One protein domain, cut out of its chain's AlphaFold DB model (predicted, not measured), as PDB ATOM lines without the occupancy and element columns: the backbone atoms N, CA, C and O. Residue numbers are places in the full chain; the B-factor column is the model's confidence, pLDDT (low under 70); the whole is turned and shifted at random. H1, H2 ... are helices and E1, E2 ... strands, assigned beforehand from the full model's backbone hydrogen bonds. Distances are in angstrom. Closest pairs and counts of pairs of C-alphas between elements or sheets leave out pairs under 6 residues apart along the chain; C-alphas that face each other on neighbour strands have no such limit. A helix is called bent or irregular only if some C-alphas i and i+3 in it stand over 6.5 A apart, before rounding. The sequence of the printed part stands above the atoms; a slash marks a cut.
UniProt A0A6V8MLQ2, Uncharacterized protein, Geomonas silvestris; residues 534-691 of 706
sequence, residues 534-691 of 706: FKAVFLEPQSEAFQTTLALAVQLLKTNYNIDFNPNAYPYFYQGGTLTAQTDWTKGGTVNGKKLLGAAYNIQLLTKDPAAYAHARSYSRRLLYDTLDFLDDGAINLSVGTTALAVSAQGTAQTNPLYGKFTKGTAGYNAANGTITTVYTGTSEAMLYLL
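What this domain is: This is residues 534 to 691 of the 706 residues of an uncharacterized protein of Geomonas silvestris (UniProt A0A6V8MLQ2). Three helices, H1, H2 and H4, form an up-and-down bundle at the core, and on the side away from H2 the shorter H5 and H6 are set across H1 and H4. A small strand hairpin belongs to each end of the long axis: E1 and E2 beside the last residues of H1, and E3 and E4 far out beyond H6. The printed part has 158 residues, with six named helices and four named strands in the order H1, E1, E2, H2, H3, H4, H5, E3, E4, H6, and its class is mostly helix. The two sheets, E1 - E2 and E3 - E4, are both antiparallel. The whole is compact, with a radius of gyration of the C-alphas of 16.4 A, yet elongated in outline, spanning 55 by 31 by 28 A.

Where its parts are: H1, residues 534 to 561, is the longest helix at 39.0 A and begins with C-alpha 534 at (-59.819, -9.507, -3.354). It is irregular, but only just: C-alphas 537 and 540 are 6.9 A apart, and there is a kink of 33 degrees near residue 541. E1, residues 563 to 565, and E2, residues 573 to 575, come next. H2, residues 593 to 607, is 20.8 A long and begins with C-alpha 593 at (-26.043, 10.678, 10.644). After H3, residues 612 to 615, comes H4, residues 617 to 633, 25.0 A long; it is neither bent nor irregular, but only just, as C-alphas 630 and 633 are 6.1 A apart. H5, residues 640 to 649, is 14.2 A long. E3, residues 669 to 672, and E4, residues 675 to 679, precede H6, residues 685 to 690, which ends with C-alpha 690 at (-38.125, -8.069, 0.631).

How they stand to each other: H1, H2 and H4 are the bundle, each running against the one before it in the chain. H4 is the hub, touching five other helices. H4 touches H1 at a shallow tilt of 23 degrees, the same way, with the C-alphas of Ala 553 and Leu 628 closest at 5.6 A. H2 touches H4 at a steep tilt of 40 degrees, opposite ways, closest at the C-alphas of Ala 599 and Thr 627, 5.0 A. H1 touches H3 with residues 539 to 546 alone, closest at the C-alphas of Ser 543 and Tyr 613, 6.3 A. H5 touches H4 and is about perpendicular to it at 73 degrees, only just, with the C-alphas of Asp 629 and Val 640 5.2 A apart as the closest pair. H6 touches H1 at a steep tilt of 54 degrees, the same way, closest at the C-alphas of Ala 545 and Ala 686, 4.2 A. H2 is apart from H5 and H6. In the hairpin of E1 and E2, N 564 and O 574 are within hydrogen-bond range at 2.9 A; in the hairpin of E3 and E4, N 670 and O 678 are at 2.8 A. Every O i to N i+4 pair is within hydrogen-bond range in H2, H5 and H6; the counts are 21 of 24 in H1 and 12 of 13 in H4, and H3 is too short for such a pair.

The domain as a whole: The two C-alphas farthest apart, those of Thr 580 and Asn 673, are 57.1 A from each other. The printed part has no cut. The long links are E2 to H2, residues 576 to 592, and H5 to E3, residues 650 to 668. The mean pLDDT of the printed part is 94.5, and no printed residue is under 70.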
ATOM      1  N   PHE A 534     -61.080 -10.134  -2.930       94.00
ATOM      2  CA  PHE A 534     -59.819  -9.507  -3.354       94.00
ATOM      3  C   PHE A 534     -59.051  -8.856  -2.200       94.00
ATOM      4  O   PHE A 534     -57.823  -8.893  -2.188       94.00
ATOM      5  N   LYS A 535     -59.746  -8.309  -1.196       93.12
ATOM      6  CA  LYS A 535     -59.087  -7.771   0.000       93.12
ATOM      7  C   LYS A 535     -58.301  -8.864   0.719       93.12
ATOM      8  O   LYS A 535     -57.089  -8.763   0.838       93.12
ATOM      9  N   ALA A 536     -58.978  -9.940   1.113       94.19
ATOM     10  CA  ALA A 536     -58.379 -11.019   1.895       94.19
ATOM     11  C   ALA A 536     -57.348 -11.849   1.110       94.19
ATOM     12  O   ALA A 536     -56.371 -12.316   1.685       94.19
ATOM     13  N   VAL A 537     -57.570 -12.061  -0.189       92.62
ATOM     14  CA  VAL A 537     -56.735 -12.945  -1.017       92.62
ATOM     15  C   VAL A 537     -55.563 -12.200  -1.657       92.62
ATOM     16  O   VAL A 537     -54.520 -12.805  -1.874       92.62
ATOM     17  N   PHE A 538     -55.714 -10.906  -1.953       91.19
ATOM     18  CA  PHE A 538     -54.718 -10.136  -2.698       91.19
ATOM     19  C   PHE A 538     -54.172  -8.934  -1.921       91.19
ATOM     20  O   PHE A 538     -52.961  -8.843  -1.750       91.19
ATOM     21  N   LEU A 539     -55.005  -8.012  -1.428       92.25
ATOM     22  CA  LEU A 539     -54.488  -6.780  -0.809       92.25
ATOM     23  C   LEU A 539     -53.877  -6.993   0.581       92.25
ATOM     24  O   LEU A 539     -52.773  -6.512   0.830       92.25
ATOM     25  N   GLU A 540     -54.557  -7.717   1.469       93.31
ATOM     26  CA  GLU A 540     -54.094  -7.925   2.846       93.31
ATOM     27  C   GLU A 540     -52.766  -8.688   2.917       93.31
ATOM     28  O   GLU A 540     -51.870  -8.211   3.609       93.31
ATOM     29  N   PRO A 541     -52.519  -9.765   2.143       91.88
ATOM     30  CA  PRO A 541     -51.196 -10.395   2.119       91.88
ATOM     31  C   PRO A 541     -50.065  -9.433   1.711       91.88
ATOM     32  O   PRO A 541     -48.963  -9.485   2.262       91.88
ATOM     33  N   GLN A 542     -50.330  -8.509   0.779       92.12
ATOM     34  CA  GLN A 542     -49.353  -7.489   0.371       92.12
ATOM     35  C   GLN A 542     -49.151  -6.432   1.466       92.12
ATOM     36  O   GLN A 542     -48.017  -6.000   1.695       92.12
ATOM     37  N   SER A 543     -50.231  -6.047   2.155       95.12
ATOM     38  CA  SER A 543     -50.208  -5.177   3.334       95.12
ATOM     39  C   SER A 543     -49.367  -5.797   4.448       95.12
ATOM     40  O   SER A 543     -48.398  -5.193   4.903       95.12
ATOM     41  N   GLU A 544     -49.655  -7.039   4.832       95.94
ATOM     42  CA  GLU A 544     -48.947  -7.764   5.886       95.94
ATOM     43  C   GLU A 544     -47.451  -7.884   5.593       95.94
ATOM     44  O   GLU A 544     -46.626  -7.640   6.478       95.94
ATOM     45  N   ALA A 545     -47.077  -8.211   4.354       95.56
ATOM     46  CA  ALA A 545     -45.678  -8.310   3.954       95.56
ATOM     47  C   ALA A 545     -44.949  -6.954   4.043       95.56
ATOM     48  O   ALA A 545     -43.818  -6.878   4.541       95.56
ATOM     49  N   PHE A 546     -45.609  -5.870   3.624       97.38
ATOM     50  CA  PHE A 546     -45.103  -4.505   3.767       97.38
ATOM     51  C   PHE A 546     -44.940  -4.100   5.236       97.38
ATOM     52  O   PHE A 546     -43.853  -3.674   5.631       97.38
ATOM     53  N   GLN A 547     -45.976  -4.288   6.055       97.12
ATOM     54  CA  GLN A 547     -45.973  -3.936   7.478       97.12
ATOM     55  C   GLN A 547     -44.937  -4.757   8.258       97.12
ATOM     56  O   GLN A 547     -44.211  -4.215   9.088       97.12
ATOM     57  N   THR A 548     -44.787  -6.045   7.941       97.50
ATOM     58  CA  THR A 548     -43.749  -6.915   8.523       97.50
ATOM     59  C   THR A 548     -42.343  -6.410   8.185       97.50
ATOM     60  O   THR A 548     -41.459  -6.388   9.040       97.50
ATOM     61  N   THR A 549     -42.130  -5.952   6.949       97.31
ATOM     62  CA  THR A 549     -40.846  -5.385   6.513       97.31
ATOM     63  C   THR A 549     -40.556  -4.040   7.184       97.31
ATOM     64  O   THR A 549     -39.425  -3.771   7.587       97.31
ATOM     65  N   LEU A 550     -41.575  -3.200   7.363       97.88
ATOM     66  CA  LEU A 550     -41.461  -1.948   8.110       97.88
ATOM     67  C   LEU A 550     -41.144  -2.202   9.595       97.88
ATOM     68  O   LEU A 550     -40.287  -1.526  10.165       97.88
ATOM     69  N   ALA A 551     -41.763  -3.216  10.204       97.94
ATOM     70  CA  ALA A 551     -41.467  -3.636  11.572       97.94
ATOM     71  C   ALA A 551     -40.017  -4.129  11.733       97.94
ATOM     72  O   ALA A 551     -39.388  -3.825  12.747       97.94
ATOM     73  N   LEU A 552     -39.449  -4.801  10.722       98.50
ATOM     74  CA  LEU A 552     -38.020  -5.136  10.698       98.50
ATOM     75  C   LEU A 552     -37.141  -3.882  10.754       98.50
ATOM     76  O   LEU A 552     -36.193  -3.845  11.536       98.50
ATOM     77  N   ALA A 553     -37.479  -2.830  10.006       98.50
ATOM     78  CA  ALA A 553     -36.717  -1.581  10.031       98.50
ATOM     79  C   ALA A 553     -36.773  -0.905  11.410       98.50
ATOM     80  O   ALA A 553     -35.748  -0.456  11.920       98.50
ATOM     81  N   VAL A 554     -37.945  -0.896  12.051       98.31
ATOM     82  CA  VAL A 554     -38.109  -0.391  13.425       98.31
ATOM     83  C   VAL A 554     -37.303  -1.224  14.429       98.31
ATOM     84  O   VAL A 554     -36.655  -0.663  15.313       98.31
ATOM     85  N   GLN A 555     -37.285  -2.551  14.283       97.56
ATOM     86  CA  GLN A 555     -36.510  -3.431  15.157       97.56
ATOM     87  C   GLN A 555     -35.001  -3.215  15.004       97.56
ATOM     88  O   GLN A 555     -34.309  -3.117  16.014       97.56
ATOM     89  N   LEU A 556     -34.480  -3.085  13.779       98.12
ATOM     90  CA  LEU A 556     -33.060  -2.783  13.556       98.12
ATOM     91  C   LEU A 556     -32.686  -1.395  14.088       98.12
ATOM     92  O   LEU A 556     -31.645  -1.240  14.725       98.12
ATOM     93  N   LEU A 557     -33.564  -0.402  13.915       97.75
ATOM     94  CA  LEU A 557     -33.380   0.933  14.483       97.75
ATOM     95  C   LEU A 557     -33.213   0.875  16.013       97.75
ATOM     96  O   LEU A 557     -32.317   1.515  16.576       97.75
ATOM     97  N   LYS A 558     -34.025   0.052  16.684       96.88
ATOM     98  CA  LYS A 558     -33.912  -0.188  18.123       96.88
ATOM     99  C   LYS A 558     -32.647  -0.959  18.484       96.88
ATOM    100  O   LYS A 558     -31.875  -0.487  19.312       96.88
ATOM    101  N   THR A 559     -32.427  -2.127  17.894       95.81
ATOM    102  CA  THR A 559     -31.358  -3.044  18.311       95.81
ATOM    103  C   THR A 559     -29.966  -2.497  17.999       95.81
ATOM    104  O   THR A 559     -29.087  -2.574  18.855       95.81
ATOM    105  N   ASN A 560     -29.767  -1.893  16.825       97.06
ATOM    106  CA  ASN A 560     -28.433  -1.497  16.364       97.06
ATOM    107  C   ASN A 560     -28.077  -0.050  16.722       97.06
ATOM    108  O   ASN A 560     -26.904   0.271  16.897       97.06
ATOM    109  N   TYR A 561     -29.076   0.828  16.881       97.25
ATOM    110  CA  TYR A 561     -28.843   2.254  17.150       97.25
ATOM    111  C   TYR A 561     -29.424   2.739  18.476       97.25
ATOM    112  O   TYR A 561     -29.224   3.905  18.832       97.25
ATOM    113  N   ASN A 562     -30.108   1.873  19.228       97.12
ATOM    114  CA  ASN A 562     -30.791   2.212  20.474       97.12
ATOM    115  C   ASN A 562     -31.702   3.443  20.312       97.12
ATOM    116  O   ASN A 562     -31.561   4.429  21.040       97.12
ATOM    117  N   ILE A 563     -32.585   3.405  19.310       97.81
ATOM    118  CA  ILE A 563     -33.594   4.437  19.034       97.81
ATOM    119  C   ILE A 563     -34.979   3.785  19.089       97.81
ATOM    120  O   ILE A 563     -35.240   2.824  18.373       97.81
ATOM    121  N   ASP A 564     -35.866   4.309  19.934       97.75
ATOM    122  CA  ASP A 564     -37.268   3.891  19.994       97.75
ATOM    123  C   ASP A 564     -38.112   4.712  19.018       97.75
ATOM    124  O   ASP A 564     -37.973   5.935  18.943       97.75
ATOM    125  N   PHE A 565     -39.014   4.045  18.296       97.88
ATOM    126  CA  PHE A 565     -39.980   4.682  17.406       97.88
ATOM    127  C   PHE A 565     -41.399   4.540  17.963       97.88
ATOM    128  O   PHE A 565     -41.852   3.434  18.251       97.88
ATOM    129  N   ASN A 566     -42.118   5.654  18.081       96.00
ATOM    130  CA  ASN A 566     -43.535   5.681  18.416       96.00
ATOM    131  C   ASN A 566     -44.288   6.484  17.349       96.00
ATOM    132  O   ASN A 566     -44.217   7.711  17.370       96.00
ATOM    133  N   PRO A 567     -45.062   5.848  16.454       93.56
ATOM    134  CA  PRO A 567     -45.747   6.555  15.374       93.56
ATOM    135  C   PRO A 567     -46.870   7.484  15.853       93.56
ATOM    136  O   PRO A 567     -47.335   8.327  15.083       93.56
ATOM    137  N   ASN A 568     -47.317   7.351  17.103       91.44
ATOM    138  CA  ASN A 568     -48.478   8.056  17.646       91.44
ATOM    139  C   ASN A 568     -48.103   9.235  18.553       91.44
ATOM    140  O   ASN A 568     -48.984   9.993  18.945       91.44
ATOM    141  N   ALA A 569     -46.819   9.423  18.868       91.00
ATOM    142  CA  ALA A 569     -46.363  10.496  19.744       91.00
ATOM    143  C   ALA A 569     -45.180  11.245  19.129       91.00
ATOM    144  O   ALA A 569     -44.129  10.663  18.875       91.00
ATOM    145  N   TYR A 570     -45.336  12.552  18.915       89.00
ATOM    146  CA  TYR A 570     -44.225  13.429  18.540       89.00
ATOM    147  C   TYR A 570     -43.195  13.493  19.691       89.00
ATOM    148  O   TYR A 570     -43.610  13.590  20.849       89.00
ATOM    149  N   PRO A 571     -41.869  13.480  19.426       92.75
ATOM    150  CA  PRO A 571     -41.165  13.628  18.140       92.75
ATOM    151  C   PRO A 571     -40.955  12.344  17.323       92.75
ATOM    152  O   PRO A 571     -40.123  12.334  16.415       92.75
ATOM    153  N   TYR A 572     -41.706  11.281  17.611       95.94
ATOM    154  CA  TYR A 572     -41.680   9.958  16.973       95.94
ATOM    155  C   TYR A 572     -40.442   9.121  17.271       95.94
ATOM    156  O   TYR A 572     -40.574   7.918  17.452       95.94
ATOM    157  N   PHE A 573     -39.265   9.736  17.368       97.56
ATOM    158  CA  PHE A 573     -38.004   9.046  17.627       97.56
ATOM    159  C   PHE A 573     -37.413   9.476  18.967       97.56
ATOM    160  O   PHE A 573     -37.207  10.667  19.220       97.56
ATOM    161  N   TYR A 574     -37.105   8.494  19.809       97.69
ATOM    162  CA  TYR A 574     -36.612   8.680  21.169       97.69
ATOM    163  C   TYR A 574     -35.295   7.939  21.374       97.69
ATOM    164  O   TYR A 574     -35.031   6.919  20.737       97.69
ATOM    165  N   GLN A 575     -34.460   8.438  22.279       96.44
ATOM    166  CA  GLN A 575     -33.292   7.693  22.735       96.44
ATOM    167  C   GLN A 575     -33.770   6.443  23.472       96.44
ATOM    168  O   GLN A 575     -34.698   6.507  24.282       96.44
ATOM    169  N   GLY A 576     -33.147   5.306  23.188       94.06
ATOM    170  CA  GLY A 576     -33.693   4.024  23.590       94.06
ATOM    171  C   GLY A 576     -33.852   3.860  25.104       94.06
ATOM    172  O   GLY A 576     -32.919   4.103  25.866       94.06
ATOM    173  N   GLY A 577     -35.038   3.417  25.524       92.19
ATOM    174  CA  GLY A 577     -35.424   3.242  26.924       92.19
ATOM    175  C   GLY A 577     -35.815   4.542  27.630       92.19
ATOM    176  O   GLY A 577     -36.013   4.532  28.842       92.19
ATOM    177  N   THR A 578     -35.921   5.658  26.904       93.94
ATOM    178  CA  THR A 578     -36.207   6.982  27.470       93.94
ATOM    179  C   THR A 578     -37.366   7.669  26.746       93.94
ATOM    180  O   THR A 578     -37.754   7.281  25.648       93.94
ATOM    181  N   LEU A 579     -37.884   8.745  27.342       93.81
ATOM    182  CA  LEU A 579     -38.819   9.671  26.688       93.81
ATOM    183  C   LEU A 579     -38.105  10.889  26.077       93.81
ATOM    184  O   LEU A 579     -38.746  11.863  25.682       93.81
ATOM    185  N   THR A 580     -36.773  10.860  25.998       95.81
ATOM    186  CA  THR A 580     -35.972  11.954  25.447       95.81
ATOM    187  C   THR A 580     -35.906  11.848  23.929       95.81
ATOM    188  O   THR A 580     -35.603  10.788  23.387       95.81
ATOM    189  N   ALA A 581     -36.154  12.959  23.235       95.25
ATOM    190  CA  ALA A 581     -36.076  13.034  21.780       95.25
ATOM    191  C   ALA A 581     -34.707  12.579  21.242       95.25
ATOM    192  O   ALA A 581     -33.654  12.961  21.765       95.25
ATOM    193  N   GLN A 582     -34.717  11.817  20.149       95.25
ATOM    194  CA  GLN A 582     -33.510  11.476  19.407       95.25
ATOM    195  C   GLN A 582     -33.068  12.672  18.545       95.25
ATOM    196  O   GLN A 582     -33.711  13.020  17.554       95.25
ATOM    197  N   THR A 583     -31.962  13.311  18.928       92.25
ATOM    198  CA  THR A 583     -31.428  14.509  18.252       92.25
ATOM    199  C   THR A 583     -30.030  14.308  17.669       92.25
ATOM    200  O   THR A 583     -29.725  14.899  16.635       92.25
ATOM    201  N   ASP A 584     -29.198  13.449  18.268       92.25
ATOM    202  CA  ASP A 584     -27.863  13.120  17.754       92.25
ATOM    203  C   ASP A 584     -27.893  11.912  16.809       92.25
ATOM    204  O   ASP A 584     -27.703  10.760  17.208       92.25
ATOM    205  N   TRP A 585     -28.106  12.186  15.527       93.50
ATOM    206  CA  TRP A 585     -28.123  11.169  14.475       93.50
ATOM    207  C   TRP A 585     -26.735  10.615  14.138       93.50
ATOM    208  O   TRP A 585     -26.642   9.566  13.513       93.50
ATOM    209  N   THR A 586     -25.649  11.266  14.571       93.25
ATOM    210  CA  THR A 586     -24.285  10.744  14.375       93.25
ATOM    211  C   THR A 586     -23.911   9.680  15.401       93.25
ATOM    212  O   THR A 586     -22.906   8.994  15.221       93.25
ATOM    213  N   LYS A 587     -24.703   9.553  16.479       92.00
ATOM    214  CA  LYS A 587     -24.439   8.661  17.615       92.00
ATOM    215  C   LYS A 587     -23.011   8.866  18.143       92.00
ATOM    216  O   LYS A 587     -22.207   7.937  18.178       92.00
ATOM    217  N   GLY A 588     -22.672  10.109  18.479       90.31
ATOM    218  CA  GLY A 588     -21.332  10.497  18.916       90.31
ATOM    219  C   GLY A 588     -20.261  10.366  17.827       90.31
ATOM    220  O   GLY A 588     -19.114  10.064  18.140       90.31
ATOM    221  N   GLY A 589     -20.624  10.547  16.552       90.00
ATOM    222  CA  GLY A 589     -19.709  10.439  15.408       90.00
ATOM    223  C   GLY A 589     -19.406   9.013  14.929       90.00
ATOM    224  O   GLY A 589     -18.550   8.839  14.065       90.00
ATOM    225  N   THR A 590     -20.091   7.998  15.460       91.50
ATOM    226  CA  THR A 590     -19.861   6.583  15.113       91.50
ATOM    227  C   THR A 590     -20.661   6.114  13.897       91.50
ATOM    228  O   THR A 590     -20.330   5.093  13.299       91.50
ATOM    229  N   VAL A 591     -21.697   6.862  13.507       92.75
ATOM    230  CA  VAL A 591     -22.620   6.506  12.425       92.75
ATOM    231  C   VAL A 591     -22.743   7.656  11.431       92.75
ATOM    232  O   VAL A 591     -22.653   8.837  11.777       92.75
ATOM    233  N   ASN A 592     -23.011   7.324  10.166       94.12
ATOM    234  CA  ASN A 592     -23.399   8.317   9.172       94.12
ATOM    235  C   ASN A 592     -24.784   8.905   9.506       94.12
ATOM    236  O   ASN A 592     -25.817   8.344   9.136       94.12
ATOM    237  N   GLY A 593     -24.800  10.057  10.181       93.25
ATOM    238  CA  GLY A 593     -26.043  10.678  10.644       93.25
ATOM    239  C   GLY A 593     -27.006  11.097   9.537       93.25
ATOM    240  O   GLY A 593     -28.215  11.001   9.736       93.25
ATOM    241  N   LYS A 594     -26.502  11.453   8.343       92.12
ATOM    242  CA  LYS A 594     -27.347  11.738   7.170       92.12
ATOM    243  C   LYS A 594     -28.196  10.515   6.816       92.12
ATOM    244  O   LYS A 594     -29.407  10.630   6.654       92.12
ATOM    245  N   LYS A 595     -27.555   9.347   6.702       94.88
ATOM    246  CA  LYS A 595     -28.223   8.093   6.330       94.88
ATOM    247  C   LYS A 595     -29.123   7.569   7.447       94.88
ATOM    248  O   LYS A 595     -30.220   7.121   7.146       94.88
ATOM    249  N   LEU A 596     -28.719   7.692   8.717       96.75
ATOM    250  CA  LEU A 596     -29.564   7.273   9.844       96.75
ATOM    251  C   LEU A 596     -30.832   8.129   9.963       96.75
ATOM    252  O   LEU A 596     -31.923   7.591  10.141       96.75
ATOM    253  N   LEU A 597     -30.715   9.450   9.798       95.25
ATOM    254  CA  LEU A 597     -31.882  10.330   9.741       95.25
ATOM    255  C   LEU A 597     -32.749  10.040   8.502       95.25
ATOM    256  O   LEU A 597     -33.974  10.070   8.589       95.25
ATOM    257  N   GLY A 598     -32.130   9.723   7.361       95.00
ATOM    258  CA  GLY A 598     -32.819   9.297   6.141       95.00
ATOM    259  C   GLY A 598     -33.597   7.985   6.297       95.00
ATOM    260  O   GLY A 598     -34.744   7.883   5.867       95.00
ATOM    261  N   ALA A 599     -33.017   7.004   6.989       97.56
ATOM    262  CA  ALA A 599     -33.680   5.762   7.373       97.56
ATOM    263  C   ALA A 599     -34.905   6.029   8.264       97.56
ATOM    264  O   ALA A 599     -35.997   5.537   7.980       97.56
ATOM    265  N   ALA A 600     -34.764   6.877   9.289       97.12
ATOM    266  CA  ALA A 600     -35.880   7.290  10.141       97.12
ATOM    267  C   ALA A 600     -36.976   8.039   9.359       97.12
ATOM    268  O   ALA A 600     -38.167   7.813   9.579       97.12
ATOM    269  N   TYR A 601     -36.594   8.887   8.399       95.75
ATOM    270  CA  TYR A 601     -37.532   9.537   7.481       95.75
ATOM    271  C   TYR A 601     -38.343   8.516   6.681       95.75
ATOM    272  O   TYR A 601     -39.567   8.623   6.647       95.75
ATOM    273  N   ASN A 602     -37.693   7.514   6.081       97.56
ATOM    274  CA  ASN A 602     -38.380   6.478   5.306       97.56
ATOM    275  C   ASN A 602     -39.330   5.651   6.177       97.56
ATOM    276  O   ASN A 602     -40.459   5.397   5.758       97.56
ATOM    277  N   ILE A 603     -38.915   5.292   7.399       98.06
ATOM    278  CA  ILE A 603     -39.776   4.606   8.373       98.06
ATOM    279  C   ILE A 603     -41.025   5.444   8.655       98.06
ATOM    280  O   ILE A 603     -42.136   4.931   8.539       98.06
ATOM    281  N   GLN A 604     -40.876   6.735   8.968       96.75
ATOM    282  CA  GLN A 604     -42.031   7.592   9.242       96.75
ATOM    283  C   GLN A 604     -42.914   7.776   8.005       96.75
ATOM    284  O   GLN A 604     -44.129   7.657   8.121       96.75
ATOM    285  N   LEU A 605     -42.331   8.054   6.836       96.38
ATOM    286  CA  LEU A 605     -43.066   8.232   5.582       96.38
ATOM    287  C   LEU A 605     -43.964   7.023   5.307       96.38
ATOM    288  O   LEU A 605     -45.163   7.180   5.109       96.38
ATOM    289  N   LEU A 606     -43.389   5.822   5.357       97.25
ATOM    290  CA  LEU A 606     -44.088   4.580   5.037       97.25
ATOM    291  C   LEU A 606     -45.033   4.126   6.155       97.25
ATOM    292  O   LEU A 606     -46.061   3.523   5.875       97.25
ATOM    293  N   THR A 607     -44.761   4.492   7.411       96.81
ATOM    294  CA  THR A 607     -45.738   4.321   8.500       96.81
ATOM    295  C   THR A 607     -46.951   5.238   8.316       96.81
ATOM    296  O   THR A 607     -48.061   4.909   8.730       96.81
ATOM    297  N   LYS A 608     -46.749   6.415   7.714       94.19
ATOM    298  CA  LYS A 608     -47.782   7.439   7.506       94.19
ATOM    299  C   LYS A 608     -48.407   7.407   6.113       94.19
ATOM    300  O   LYS A 608     -49.277   8.226   5.840       94.19
ATOM    301  N   ASP A 609     -48.020   6.435   5.296       94.75
ATOM    302  CA  ASP A 609     -48.696   5.987   4.082       94.75
ATOM    303  C   ASP A 609     -48.913   4.464   4.194       94.75
ATOM    304  O   ASP A 609     -48.180   3.674   3.594       94.75
ATOM    305  N   PRO A 610     -49.881   4.010   5.015       90.81
ATOM    306  CA  PRO A 610     -50.051   2.588   5.318       90.81
ATOM    307  C   PRO A 610     -50.420   1.752   4.085       90.81
ATOM    308  O   PRO A 610     -50.223   0.539   4.099       90.81
ATOM    309  N   ALA A 611     -50.907   2.398   3.019       92.56
ATOM    310  CA  ALA A 611     -51.229   1.796   1.730       92.56
ATOM    311  C   ALA A 611     -50.125   2.000   0.676       92.56
ATOM    312  O   ALA A 611     -50.352   1.775  -0.512       92.56
ATOM    313  N   ALA A 612     -48.899   2.360   1.075       94.62
ATOM    314  CA  ALA A 612     -47.763   2.516   0.163       94.62
ATOM    315  C   ALA A 612     -47.457   1.240  -0.651       94.62
ATOM    316  O   ALA A 612     -46.860   1.316  -1.731       94.62
ATOM    317  N   TYR A 613     -47.877   0.069  -0.158       93.06
ATOM    318  CA  TYR A 613     -47.820  -1.207  -0.875       93.06
ATOM    319  C   TYR A 613     -48.759  -1.265  -2.090       93.06
ATOM    320  O   TYR A 613     -48.485  -2.023  -3.017       93.06
ATOM    321  N   ALA A 614     -49.826  -0.463  -2.112       92.31
ATOM    322  CA  ALA A 614     -50.733  -0.297  -3.243       92.31
ATOM    323  C   ALA A 614     -50.377   0.957  -4.059       92.31
ATOM    324  O   ALA A 614     -50.268   0.875  -5.281       92.31
ATOM    325  N   HIS A 615     -50.103   2.091  -3.399       93.44
ATOM    326  CA  HIS A 615     -49.771   3.350  -4.077       93.44
ATOM    327  C   HIS A 615     -48.494   3.242  -4.919       93.44
ATOM    328  O   HIS A 615     -48.478   3.650  -6.073       93.44
ATOM    329  N   ALA A 616     -47.409   2.683  -4.374       92.31
ATOM    330  CA  ALA A 616     -46.140   2.605  -5.095       92.31
ATOM    331  C   ALA A 616     -45.309   1.383  -4.700       92.31
ATOM    332  O   ALA A 616     -44.124   1.517  -4.398       92.31
ATOM    333  N   ARG A 617     -45.901   0.181  -4.745       92.19
ATOM    334  CA  ARG A 617     -45.288  -1.073  -4.262       92.19
ATOM    335  C   ARG A 617     -43.786  -1.184  -4.524       92.19
ATOM    336  O   ARG A 617     -43.011  -1.373  -3.596       92.19
ATOM    337  N   SER A 618     -43.358  -1.070  -5.783       90.44
ATOM    338  CA  SER A 618     -41.946  -1.226  -6.161       90.44
ATOM    339  C   SER A 618     -41.040  -0.175  -5.517       90.44
ATOM    340  O   SER A 618     -39.934  -0.495  -5.096       90.44
ATOM    341  N   TYR A 619     -41.517   1.063  -5.397       94.00
ATOM    342  CA  TYR A 619     -40.764   2.154  -4.789       94.00
ATOM    343  C   TYR A 619     -40.711   2.030  -3.262       94.00
ATOM    344  O   TYR A 619     -39.632   2.083  -2.682       94.00
ATOM    345  N   SER A 620     -41.845   1.750  -2.618       95.19
ATOM    346  CA  SER A 620     -41.946   1.525  -1.169       95.19
ATOM    347  C   SER A 620     -41.063   0.356  -0.715       95.19
ATOM    348  O   SER A 620     -40.346   0.460   0.279       95.19
ATOM    349  N   ARG A 621     -41.049  -0.740  -1.491       94.19
ATOM    350  CA  ARG A 621     -40.128  -1.878  -1.311       94.19
ATOM    351  C   ARG A 621     -38.673  -1.448  -1.372       94.19
ATOM    352  O   ARG A 621     -37.877  -1.860  -0.537       94.19
ATOM    353  N   ARG A 622     -38.325  -0.626  -2.362       93.69
ATOM    354  CA  ARG A 622     -36.955  -0.162  -2.578       93.69
ATOM    355  C   ARG A 622     -36.474   0.738  -1.441       93.69
ATOM    356  O   ARG A 622     -35.395   0.488  -0.912       93.69
ATOM    357  N   LEU A 623     -37.298   1.698  -1.014       95.81
ATOM    358  CA  LEU A 623     -37.010   2.559   0.136       95.81
ATOM    359  C   LEU A 623     -36.790   1.743   1.415       95.81
ATOM    360  O   LEU A 623     -35.830   2.005   2.140       95.81
ATOM    361  N   LEU A 624     -37.639   0.742   1.682       97.12
ATOM    362  CA  LEU A 624     -37.457  -0.151   2.830       97.12
ATOM    363  C   LEU A 624     -36.188  -0.981   2.717       97.12
ATOM    364  O   LEU A 624     -35.455  -1.067   3.691       97.12
ATOM    365  N   TYR A 625     -35.908  -1.556   1.550       97.00
ATOM    366  CA  TYR A 625     -34.704  -2.357   1.359       97.00
ATOM    367  C   TYR A 625     -33.444  -1.543   1.654       97.00
ATOM    368  O   TYR A 625     -32.619  -1.988   2.436       97.00
ATOM    369  N   ASP A 626     -33.288  -0.356   1.057       96.25
ATOM    370  CA  ASP A 626     -32.106   0.488   1.296       96.25
ATOM    371  C   ASP A 626     -32.013   0.955   2.752       96.25
ATOM    372  O   ASP A 626     -30.927   1.051   3.318       96.25
ATOM    373  N   THR A 627     -33.165   1.208   3.377       98.06
ATOM    374  CA  THR A 627     -33.243   1.531   4.802       98.06
ATOM    375  C   THR A 627     -32.747   0.365   5.656       98.06
ATOM    376  O   THR A 627     -31.956   0.580   6.563       98.06
ATOM    377  N   LEU A 628     -33.175  -0.862   5.360       98.56
ATOM    378  CA  LEU A 628     -32.765  -2.070   6.074       98.56
ATOM    379  C   LEU A 628     -31.280  -2.385   5.881       98.56
ATOM    380  O   LEU A 628     -30.604  -2.631   6.870       98.56
ATOM    381  N   ASP A 629     -30.796  -2.306   4.640       97.44
ATOM    382  CA  ASP A 629     -29.395  -2.572   4.269       97.44
ATOM    383  C   ASP A 629     -28.443  -1.587   4.950       97.44
ATOM    384  O   ASP A 629     -27.318  -1.918   5.278       97.44
ATOM    385  N   PHE A 630     -28.896  -0.352   5.186       97.94
ATOM    386  CA  PHE A 630     -28.134   0.586   5.997       97.94
ATOM    387  C   PHE A 630     -28.257   0.301   7.495       97.94
ATOM    388  O   PHE A 630     -27.281   0.455   8.221       97.94
ATOM    389  N   LEU A 631     -29.456  -0.028   7.985       98.50
ATOM    390  CA  LEU A 631     -29.699  -0.179   9.419       98.50
ATOM    391  C   LEU A 631     -29.087  -1.457  10.013       98.50
ATOM    392  O   LEU A 631     -28.965  -1.550  11.237       98.50
ATOM    393  N   ASP A 632     -28.740  -2.457   9.209       97.19
ATOM    394  CA  ASP A 632     -28.157  -3.689   9.732       97.19
ATOM    395  C   ASP A 632     -26.667  -3.557  10.078       97.19
ATOM    396  O   ASP A 632     -26.282  -3.959  11.178       97.19
ATOM    397  N   ASP A 633     -25.857  -2.930   9.222       95.81
ATOM    398  CA  ASP A 633     -24.409  -2.798   9.431       95.81
ATOM    399  C   ASP A 633     -23.800  -1.437   9.026       95.81
ATOM    400  O   ASP A 633     -22.596  -1.208   9.185       95.81
ATOM    401  N   GLY A 634     -24.615  -0.488   8.556       96.00
ATOM    402  CA  GLY A 634     -24.181   0.844   8.126       96.00
ATOM    403  C   GLY A 634     -23.649   0.923   6.689       96.00
ATOM    404  O   GLY A 634     -23.285   2.022   6.239       96.00
ATOM    405  N   ALA A 635     -23.598  -0.193   5.958       94.06
ATOM    406  CA  ALA A 635     -23.182  -0.262   4.563       94.06
ATOM    407  C   ALA A 635     -24.386  -0.272   3.602       94.06
ATOM    408  O   ALA A 635     -25.522  -0.052   3.987       94.06
ATOM    409  N   ILE A 636     -24.115  -0.388   2.301       93.31
ATOM    410  CA  ILE A 636     -25.117  -0.728   1.281       93.31
ATOM    411  C   ILE A 636     -24.502  -1.881   0.499       93.31
ATOM    412  O   ILE A 636     -23.778  -1.666  -0.478       93.31
ATOM    413  N   ASN A 637     -24.655  -3.088   1.035       92.56
ATOM    414  CA  ASN A 637     -23.966  -4.303   0.596       92.56
ATOM    415  C   ASN A 637     -24.934  -5.444   0.240       92.56
ATOM    416  O   ASN A 637     -24.486  -6.541  -0.094       92.56
ATOM    417  N   LEU A 638     -26.238  -5.156   0.216       92.12
ATOM    418  CA  LEU A 638     -27.320  -6.061  -0.149       92.12
ATOM    419  C   LEU A 638     -27.462  -7.255   0.812       92.12
ATOM    420  O   LEU A 638     -27.863  -8.337   0.382       92.12
ATOM    421  N   SER A 639     -27.169  -7.066   2.100       94.62
ATOM    422  CA  SER A 639     -27.191  -8.125   3.122       94.62
ATOM    423  C   SER A 639     -28.573  -8.370   3.751       94.62
ATOM    424  O   SER A 639     -28.780  -9.377   4.435       94.62
ATOM    425  N   VAL A 640     -29.553  -7.528   3.413       96.56
ATOM    426  CA  VAL A 640     -30.941  -7.522   3.908       96.56
ATOM    427  C   VAL A 640     -31.591  -8.906   4.046       96.56
ATOM    428  O   VAL A 640     -32.238  -9.182   5.058       96.56
ATOM    429  N   GLY A 641     -31.441  -9.795   3.057       96.12
ATOM    430  CA  GLY A 641     -32.024 -11.144   3.114       96.12
ATOM    431  C   GLY A 641     -31.451 -11.999   4.249       96.12
ATOM    432  O   GLY A 641     -32.197 -12.678   4.958       96.12
ATOM    433  N   THR A 642     -30.136 -11.922   4.463       96.44
ATOM    434  CA  THR A 642     -29.436 -12.590   5.569       96.44
ATOM    435  C   THR A 642     -29.870 -12.005   6.908       96.44
ATOM    436  O   THR A 642     -30.204 -12.756   7.825       96.44
ATOM    437  N   THR A 643     -29.935 -10.676   7.001       97.44
ATOM    438  CA  THR A 643     -30.390  -9.959   8.196       97.44
ATOM    439  C   THR A 643     -31.809 -10.374   8.585       97.44
ATOM    440  O   THR A 643     -32.059 -10.733   9.736       97.44
ATOM    441  N   ALA A 644     -32.740 -10.393   7.629       97.88
ATOM    442  CA  ALA A 644     -34.130 -10.760   7.879       97.88
ATOM    443  C   ALA A 644     -34.272 -12.204   8.388       97.88
ATOM    444  O   ALA A 644     -35.006 -12.444   9.347       97.88
ATOM    445  N   LEU A 645     -33.532 -13.155   7.804       97.69
ATOM    446  CA  LEU A 645     -33.497 -14.543   8.281       97.69
ATOM    447  C   LEU A 645     -32.954 -14.639   9.708       97.69
ATOM    448  O   LEU A 645     -33.548 -15.315  10.548       97.69
ATOM    449  N   ALA A 646     -31.848 -13.949   9.994       97.50
ATOM    450  CA  ALA A 646     -31.229 -13.960  11.313       97.50
ATOM    451  C   ALA A 646     -32.176 -13.396  12.380       97.50
ATOM    452  O   ALA A 646     -32.394 -14.041  13.403       97.50
ATOM    453  N   VAL A 647     -32.796 -12.240  12.122       97.19
ATOM    454  CA  VAL A 647     -33.779 -11.634  13.033       97.19
ATOM    455  C   VAL A 647     -34.993 -12.541  13.214       97.19
ATOM    456  O   VAL A 647     -35.484 -12.699  14.329       97.19
ATOM    457  N   SER A 648     -35.471 -13.186  12.150       97.38
ATOM    458  CA  SER A 648     -36.642 -14.057  12.231       97.38
ATOM    459  C   SER A 648     -36.391 -15.377  12.964       97.38
ATOM    460  O   SER A 648     -37.329 -15.980  13.481       97.38
ATOM    461  N   ALA A 649     -35.134 -15.808  13.066       96.50
ATOM    462  CA  ALA A 649     -34.740 -16.981  13.842       96.50
ATOM    463  C   ALA A 649     -34.532 -16.686  15.343       96.50
ATOM    464  O   ALA A 649     -34.390 -17.618  16.135       96.50
ATOM    465  N   GLN A 650     -34.499 -15.414  15.758       94.12
ATOM    466  CA  GLN A 650     -34.219 -15.032  17.144       94.12
ATOM    467  C   GLN A 650     -35.452 -15.135  18.049       94.12
ATOM    468  O   GLN A 650     -36.511 -14.581  17.753       94.12
ATOM    469  N   GLY A 651     -35.279 -15.752  19.222       92.62
ATOM    470  CA  GLY A 651     -36.287 -15.782  20.282       92.62
ATOM    471  C   GLY A 651     -37.489 -16.675  19.966       92.62
ATOM    472  O   GLY A 651     -37.345 -17.771  19.437       92.62
ATOM    473  N   THR A 652     -38.675 -16.213  20.356       93.94
ATOM    474  CA  THR A 652     -39.978 -16.865  20.155       93.94
ATOM    475  C   THR A 652     -41.001 -15.823  19.712       93.94
ATOM    476  O   THR A 652     -40.741 -14.626  19.843       93.94
ATOM    477  N   ALA A 653     -42.192 -16.242  19.276       91.25
ATOM    478  CA  ALA A 653     -43.276 -15.316  18.923       91.25
ATOM    479  C   ALA A 653     -43.672 -14.369  20.078       91.25
ATOM    480  O   ALA A 653     -44.156 -13.268  19.835       91.25
ATOM    481  N   GLN A 654     -43.445 -14.774  21.331       91.56
ATOM    482  CA  GLN A 654     -43.714 -13.972  22.523       91.56
ATOM    483  C   GLN A 654     -42.649 -12.897  22.772       91.56
ATOM    484  O   GLN A 654     -42.959 -11.845  23.322       91.56
ATOM    485  N   THR A 655     -41.391 -13.159  22.407       92.56
ATOM    486  CA  THR A 655     -40.259 -12.258  22.686       92.56
ATOM    487  C   THR A 655     -39.815 -11.458  21.466       92.56
ATOM    488  O   THR A 655     -39.094 -10.477  21.610       92.56
ATOM    489  N   ASN A 656     -40.195 -11.897  20.266       93.19
ATOM    490  CA  ASN A 656     -39.842 -11.288  18.995       93.19
ATOM    491  C   ASN A 656     -41.048 -11.364  18.039       93.19
ATOM    492  O   ASN A 656     -41.368 -12.451  17.549       93.19
ATOM    493  N   PRO A 657     -41.700 -10.233  17.717       93.12
ATOM    494  CA  PRO A 657     -42.851 -10.220  16.813       93.12
ATOM    495  C   PRO A 657     -42.503 -10.644  15.374       93.12
ATOM    496  O   PRO A 657     -43.401 -10.984  14.602       93.12
ATOM    497  N   LEU A 658     -41.216 -10.656  15.009       97.00
ATOM    498  CA  LEU A 658     -40.726 -11.096  13.700       97.00
ATOM    499  C   LEU A 658     -40.307 -12.571  13.668       97.00
ATOM    500  O   LEU A 658     -39.867 -13.056  12.619       97.00
ATOM    501  N   TYR A 659     -40.444 -13.304  14.778       97.12
ATOM    502  CA  TYR A 659     -40.105 -14.724  14.829       97.12
ATOM    503  C   TYR A 659     -40.901 -15.524  13.785       97.12
ATOM    504  O   TYR A 659     -42.131 -15.458  13.737       97.12
ATOM    505  N   GLY A 660     -40.197 -16.255  12.918       96.25
ATOM    506  CA  GLY A 660     -40.778 -17.058  11.835       96.25
ATOM    507  C   GLY A 660     -41.442 -16.277  10.687       96.25
ATOM    508  O   GLY A 660     -41.983 -16.895   9.772       96.25
ATOM    509  N   LYS A 661     -41.422 -14.938  10.700       97.00
ATOM    510  CA  LYS A 661     -42.018 -14.095   9.650       97.00
ATOM    511  C   LYS A 661     -41.210 -14.047   8.350       97.00
ATOM    512  O   LYS A 661     -41.796 -13.877   7.281       97.00
ATOM    513  N   PHE A 662     -39.896 -14.243   8.410       97.75
ATOM    514  CA  PHE A 662     -39.016 -14.287   7.245       97.75
ATOM    515  C   PHE A 662     -38.445 -15.690   7.086       97.75
ATOM    516  O   PHE A 662     -37.595 -16.126   7.858       97.75
ATOM    517  N   THR A 663     -38.910 -16.394   6.059       97.56
ATOM    518  CA  THR A 663     -38.380 -17.700   5.666       97.56
ATOM    519  C   THR A 663     -38.041 -17.669   4.183       97.56
ATOM    520  O   THR A 663     -38.696 -16.980   3.396       97.56
ATOM    521  N   LYS A 664     -36.958 -18.353   3.810       96.94
ATOM    522  CA  LYS A 664     -36.428 -18.355   2.448       96.94
ATOM    523  C   LYS A 664     -36.159 -19.788   2.013       96.94
ATOM    524  O   LYS A 664     -35.192 -20.406   2.454       96.94
ATOM    525  N   GLY A 665     -37.010 -20.300   1.133       96.31
ATOM    526  CA  GLY A 665     -36.766 -21.532   0.400       96.31
ATOM    527  C   GLY A 665     -35.758 -21.325  -0.733       96.31
ATOM    528  O   GLY A 665     -35.220 -20.235  -0.947       96.31
ATOM    529  N   THR A 666     -35.514 -22.376  -1.513       95.62
ATOM    530  CA  THR A 666     -34.558 -22.336  -2.634       95.62
ATOM    531  C   THR A 666     -35.020 -21.454  -3.800       95.62
ATOM    532  O   THR A 666     -34.203 -21.075  -4.635       95.62
ATOM    533  N   ALA A 667     -36.306 -21.102  -3.850       95.75
ATOM    534  CA  ALA A 667     -36.895 -20.168  -4.803       95.75
ATOM    535  C   ALA A 667     -37.970 -19.308  -4.116       95.75
ATOM    536  O   ALA A 667     -38.400 -19.608  -3.000       95.75
ATOM    537  N   GLY A 668     -38.412 -18.244  -4.783       93.94
ATOM    538  CA  GLY A 668     -39.560 -17.457  -4.345       93.94
ATOM    539  C   GLY A 668     -40.882 -18.169  -4.639       93.94
ATOM    540  O   GLY A 668     -41.725 -18.336  -3.759       93.94
ATOM    541  N   TYR A 669     -41.022 -18.653  -5.872       93.38
ATOM    542  CA  TYR A 669     -42.219 -19.326  -6.375       93.38
ATOM    543  C   TYR A 669     -41.873 -20.646  -7.063       93.38
ATOM    544  O   TYR A 669     -40.806 -20.795  -7.656       93.38
ATOM    545  N   ASN A 670     -42.818 -21.584  -7.038       92.06
ATOM    546  CA  ASN A 670     -42.841 -22.705  -7.968       92.06
ATOM    547  C   ASN A 670     -43.204 -22.194  -9.367       92.06
ATOM    548  O   ASN A 670     -44.137 -21.400  -9.511       92.06
ATOM    549  N   ALA A 671     -42.527 -22.690 -10.401       88.12
ATOM    550  CA  ALA A 671     -42.840 -22.364 -11.787       88.12
ATOM    551  C   ALA A 671     -43.088 -23.631 -12.612       88.12
ATOM    552  O   ALA A 671     -42.352 -24.610 -12.506       88.12
ATOM    553  N   ALA A 672     -44.112 -23.586 -13.461       84.19
ATOM    554  CA  ALA A 672     -44.430 -24.627 -14.429       84.19
ATOM    555  C   ALA A 672     -44.644 -23.977 -15.800       84.19
ATOM    556  O   ALA A 672     -45.411 -23.024 -15.924       84.19
ATOM    557  N   ASN A 673     -43.946 -24.465 -16.831       82.69
ATOM    558  CA  ASN A 673     -44.057 -23.960 -18.209       82.69
ATOM    559  C   ASN A 673     -43.910 -22.424 -18.330       82.69
ATOM    560  O   ASN A 673     -44.648 -21.779 -19.070       82.69
ATOM    561  N   GLY A 674     -42.981 -21.826 -17.575       79.25
ATOM    562  CA  GLY A 674     -42.728 -20.377 -17.596       79.25
ATOM    563  C   GLY A 674     -43.758 -19.517 -16.853       79.25
ATOM    564  O   GLY A 674     -43.708 -18.295 -16.968       79.25
ATOM    565  N   THR A 675     -44.675 -20.136 -16.101       80.94
ATOM    566  CA  THR A 675     -45.700 -19.458 -15.294       80.94
ATOM    567  C   THR A 675     -45.482 -19.762 -13.813       80.94
ATOM    568  O   THR A 675     -45.305 -20.924 -13.439       80.94
ATOM    569  N   ILE A 676     -45.485 -18.733 -12.963       86.19
ATOM    570  CA  ILE A 676     -45.457 -18.899 -11.502       86.19
ATOM    571  C   ILE A 676     -46.782 -19.480 -11.004       86.19
ATOM    572  O   ILE A 676     -47.837 -19.181 -11.553       86.19
ATOM    573  N   THR A 677     -46.725 -20.337  -9.989       85.25
ATOM    574  CA  THR A 677     -47.895 -21.107  -9.533       85.25
ATOM    575  C   THR A 677     -48.226 -20.831  -8.077       85.25
ATOM    576  O   THR A 677     -49.249 -20.227  -7.788       85.25
ATOM    577  N   THR A 678     -47.378 -21.266  -7.154       88.62
ATOM    578  CA  THR A 678     -47.552 -21.047  -5.718       88.62
ATOM    579  C   THR A 678     -46.251 -20.556  -5.119       88.62
ATOM    580  O   THR A 678     -45.174 -20.826  -5.660       88.62
ATOM    581  N   VAL A 679     -46.337 -19.907  -3.961       90.88
ATOM    582  CA  VAL A 679     -45.162 -19.635  -3.131       90.88
ATOM    583  C   VAL A 679     -44.400 -20.939  -2.895       90.88
ATOM    584  O   VAL A 679     -44.997 -22.001  -2.683       90.88
ATOM    585  N   TYR A 680     -43.075 -20.870  -2.998       94.81
ATOM    586  CA  TYR A 680     -42.217 -22.029  -2.802       94.81
ATOM    587  C   TYR A 680     -42.261 -22.479  -1.338       94.81
ATOM    588  O   TYR A 680     -42.273 -21.658  -0.419       94.81
ATOM    589  N   THR A 681     -42.256 -23.789  -1.093       95.56
ATOM    590  CA  THR A 681     -42.287 -24.326   0.273       95.56
ATOM    591  C   THR A 681     -41.109 -23.797   1.098       95.56
ATOM    592  O   THR A 681     -39.952 -23.929   0.704       95.56
ATOM    593  N   GLY A 682     -41.404 -23.214   2.263       95.06
ATOM    594  CA  GLY A 682     -40.395 -22.606   3.139       95.06
ATOM    595  C   GLY A 682     -40.023 -21.161   2.792       95.06
ATOM    596  O   GLY A 682     -39.103 -20.627   3.405       95.06
ATOM    597  N   THR A 683     -40.715 -20.528   1.841       96.56
ATOM    598  CA  THR A 683     -40.619 -19.087   1.571       96.56
ATOM    599  C   THR A 683     -41.833 -18.357   2.153       96.56
ATOM    600  O   THR A 683     -42.960 -18.815   1.984       96.56
ATOM    601  N   SER A 684     -41.621 -17.216   2.816       95.81
ATOM    602  CA  SER A 684     -42.707 -16.351   3.298       95.81
ATOM    603  C   SER A 684     -43.001 -15.181   2.354       95.81
ATOM    604  O   SER A 684     -42.116 -14.695   1.646       95.81
ATOM    605  N   GLU A 685     -44.231 -14.659   2.402       92.69
ATOM    606  CA  GLU A 685     -44.632 -13.454   1.652       92.69
ATOM    607  C   GLU A 685     -43.782 -12.229   2.012       92.69
ATOM    608  O   GLU A 685     -43.391 -11.451   1.143       92.69
ATOM    609  N   ALA A 686     -43.408 -12.082   3.286       95.31
ATOM    610  CA  ALA A 686     -42.510 -11.013   3.718       95.31
ATOM    611  C   ALA A 686     -41.130 -11.118   3.042       95.31
ATOM    612  O   ALA A 686     -40.566 -10.102   2.641       95.31
ATOM    613  N   MET A 687     -40.607 -12.334   2.833       96.19
ATOM    614  CA  MET A 687     -39.354 -12.534   2.097       96.19
ATOM    615  C   MET A 687     -39.508 -12.228   0.598       96.19
ATOM    616  O   MET A 687     -38.626 -11.619  -0.003       96.19
ATOM    617  N   LEU A 688     -40.647 -12.581  -0.006       93.69
ATOM    618  CA  LEU A 688     -40.978 -12.237  -1.397       93.69
ATOM    619  C   LEU A 688     -41.155 -10.734  -1.617       93.69
ATOM    620  O   LEU A 688     -40.845 -10.215  -2.693       93.69
ATOM    621  N   TYR A 689     -41.669 -10.025  -0.615       93.75
ATOM    622  CA  TYR A 689     -41.714  -8.571  -0.606       93.75
ATOM    623  C   TYR A 689     -40.304  -7.993  -0.476       93.75
ATOM    624  O   TYR A 689     -39.968  -7.046  -1.184       93.75
ATOM    625  N   LEU A 690     -39.454  -8.591   0.352       94.00
ATOM    626  CA  LEU A 690     -38.125  -8.069   0.631       94.00
ATOM    627  C   LEU A 690     -37.113  -8.290  -0.496       94.00
ATOM    628  O   LEU A 690     -36.315  -7.400  -0.750       94.00
ATOM    629  N   LEU A 691     -37.135  -9.437  -1.177       94.44
ATOM    630  CA  LEU A 691     -36.113  -9.802  -2.163       94.44
ATOM    631  C   LEU A 691     -36.647  -9.788  -3.601       94.44
ATOM    632  O   LEU A 691     -37.846  -9.918  -3.867       94.44
TER     633      LEU A 691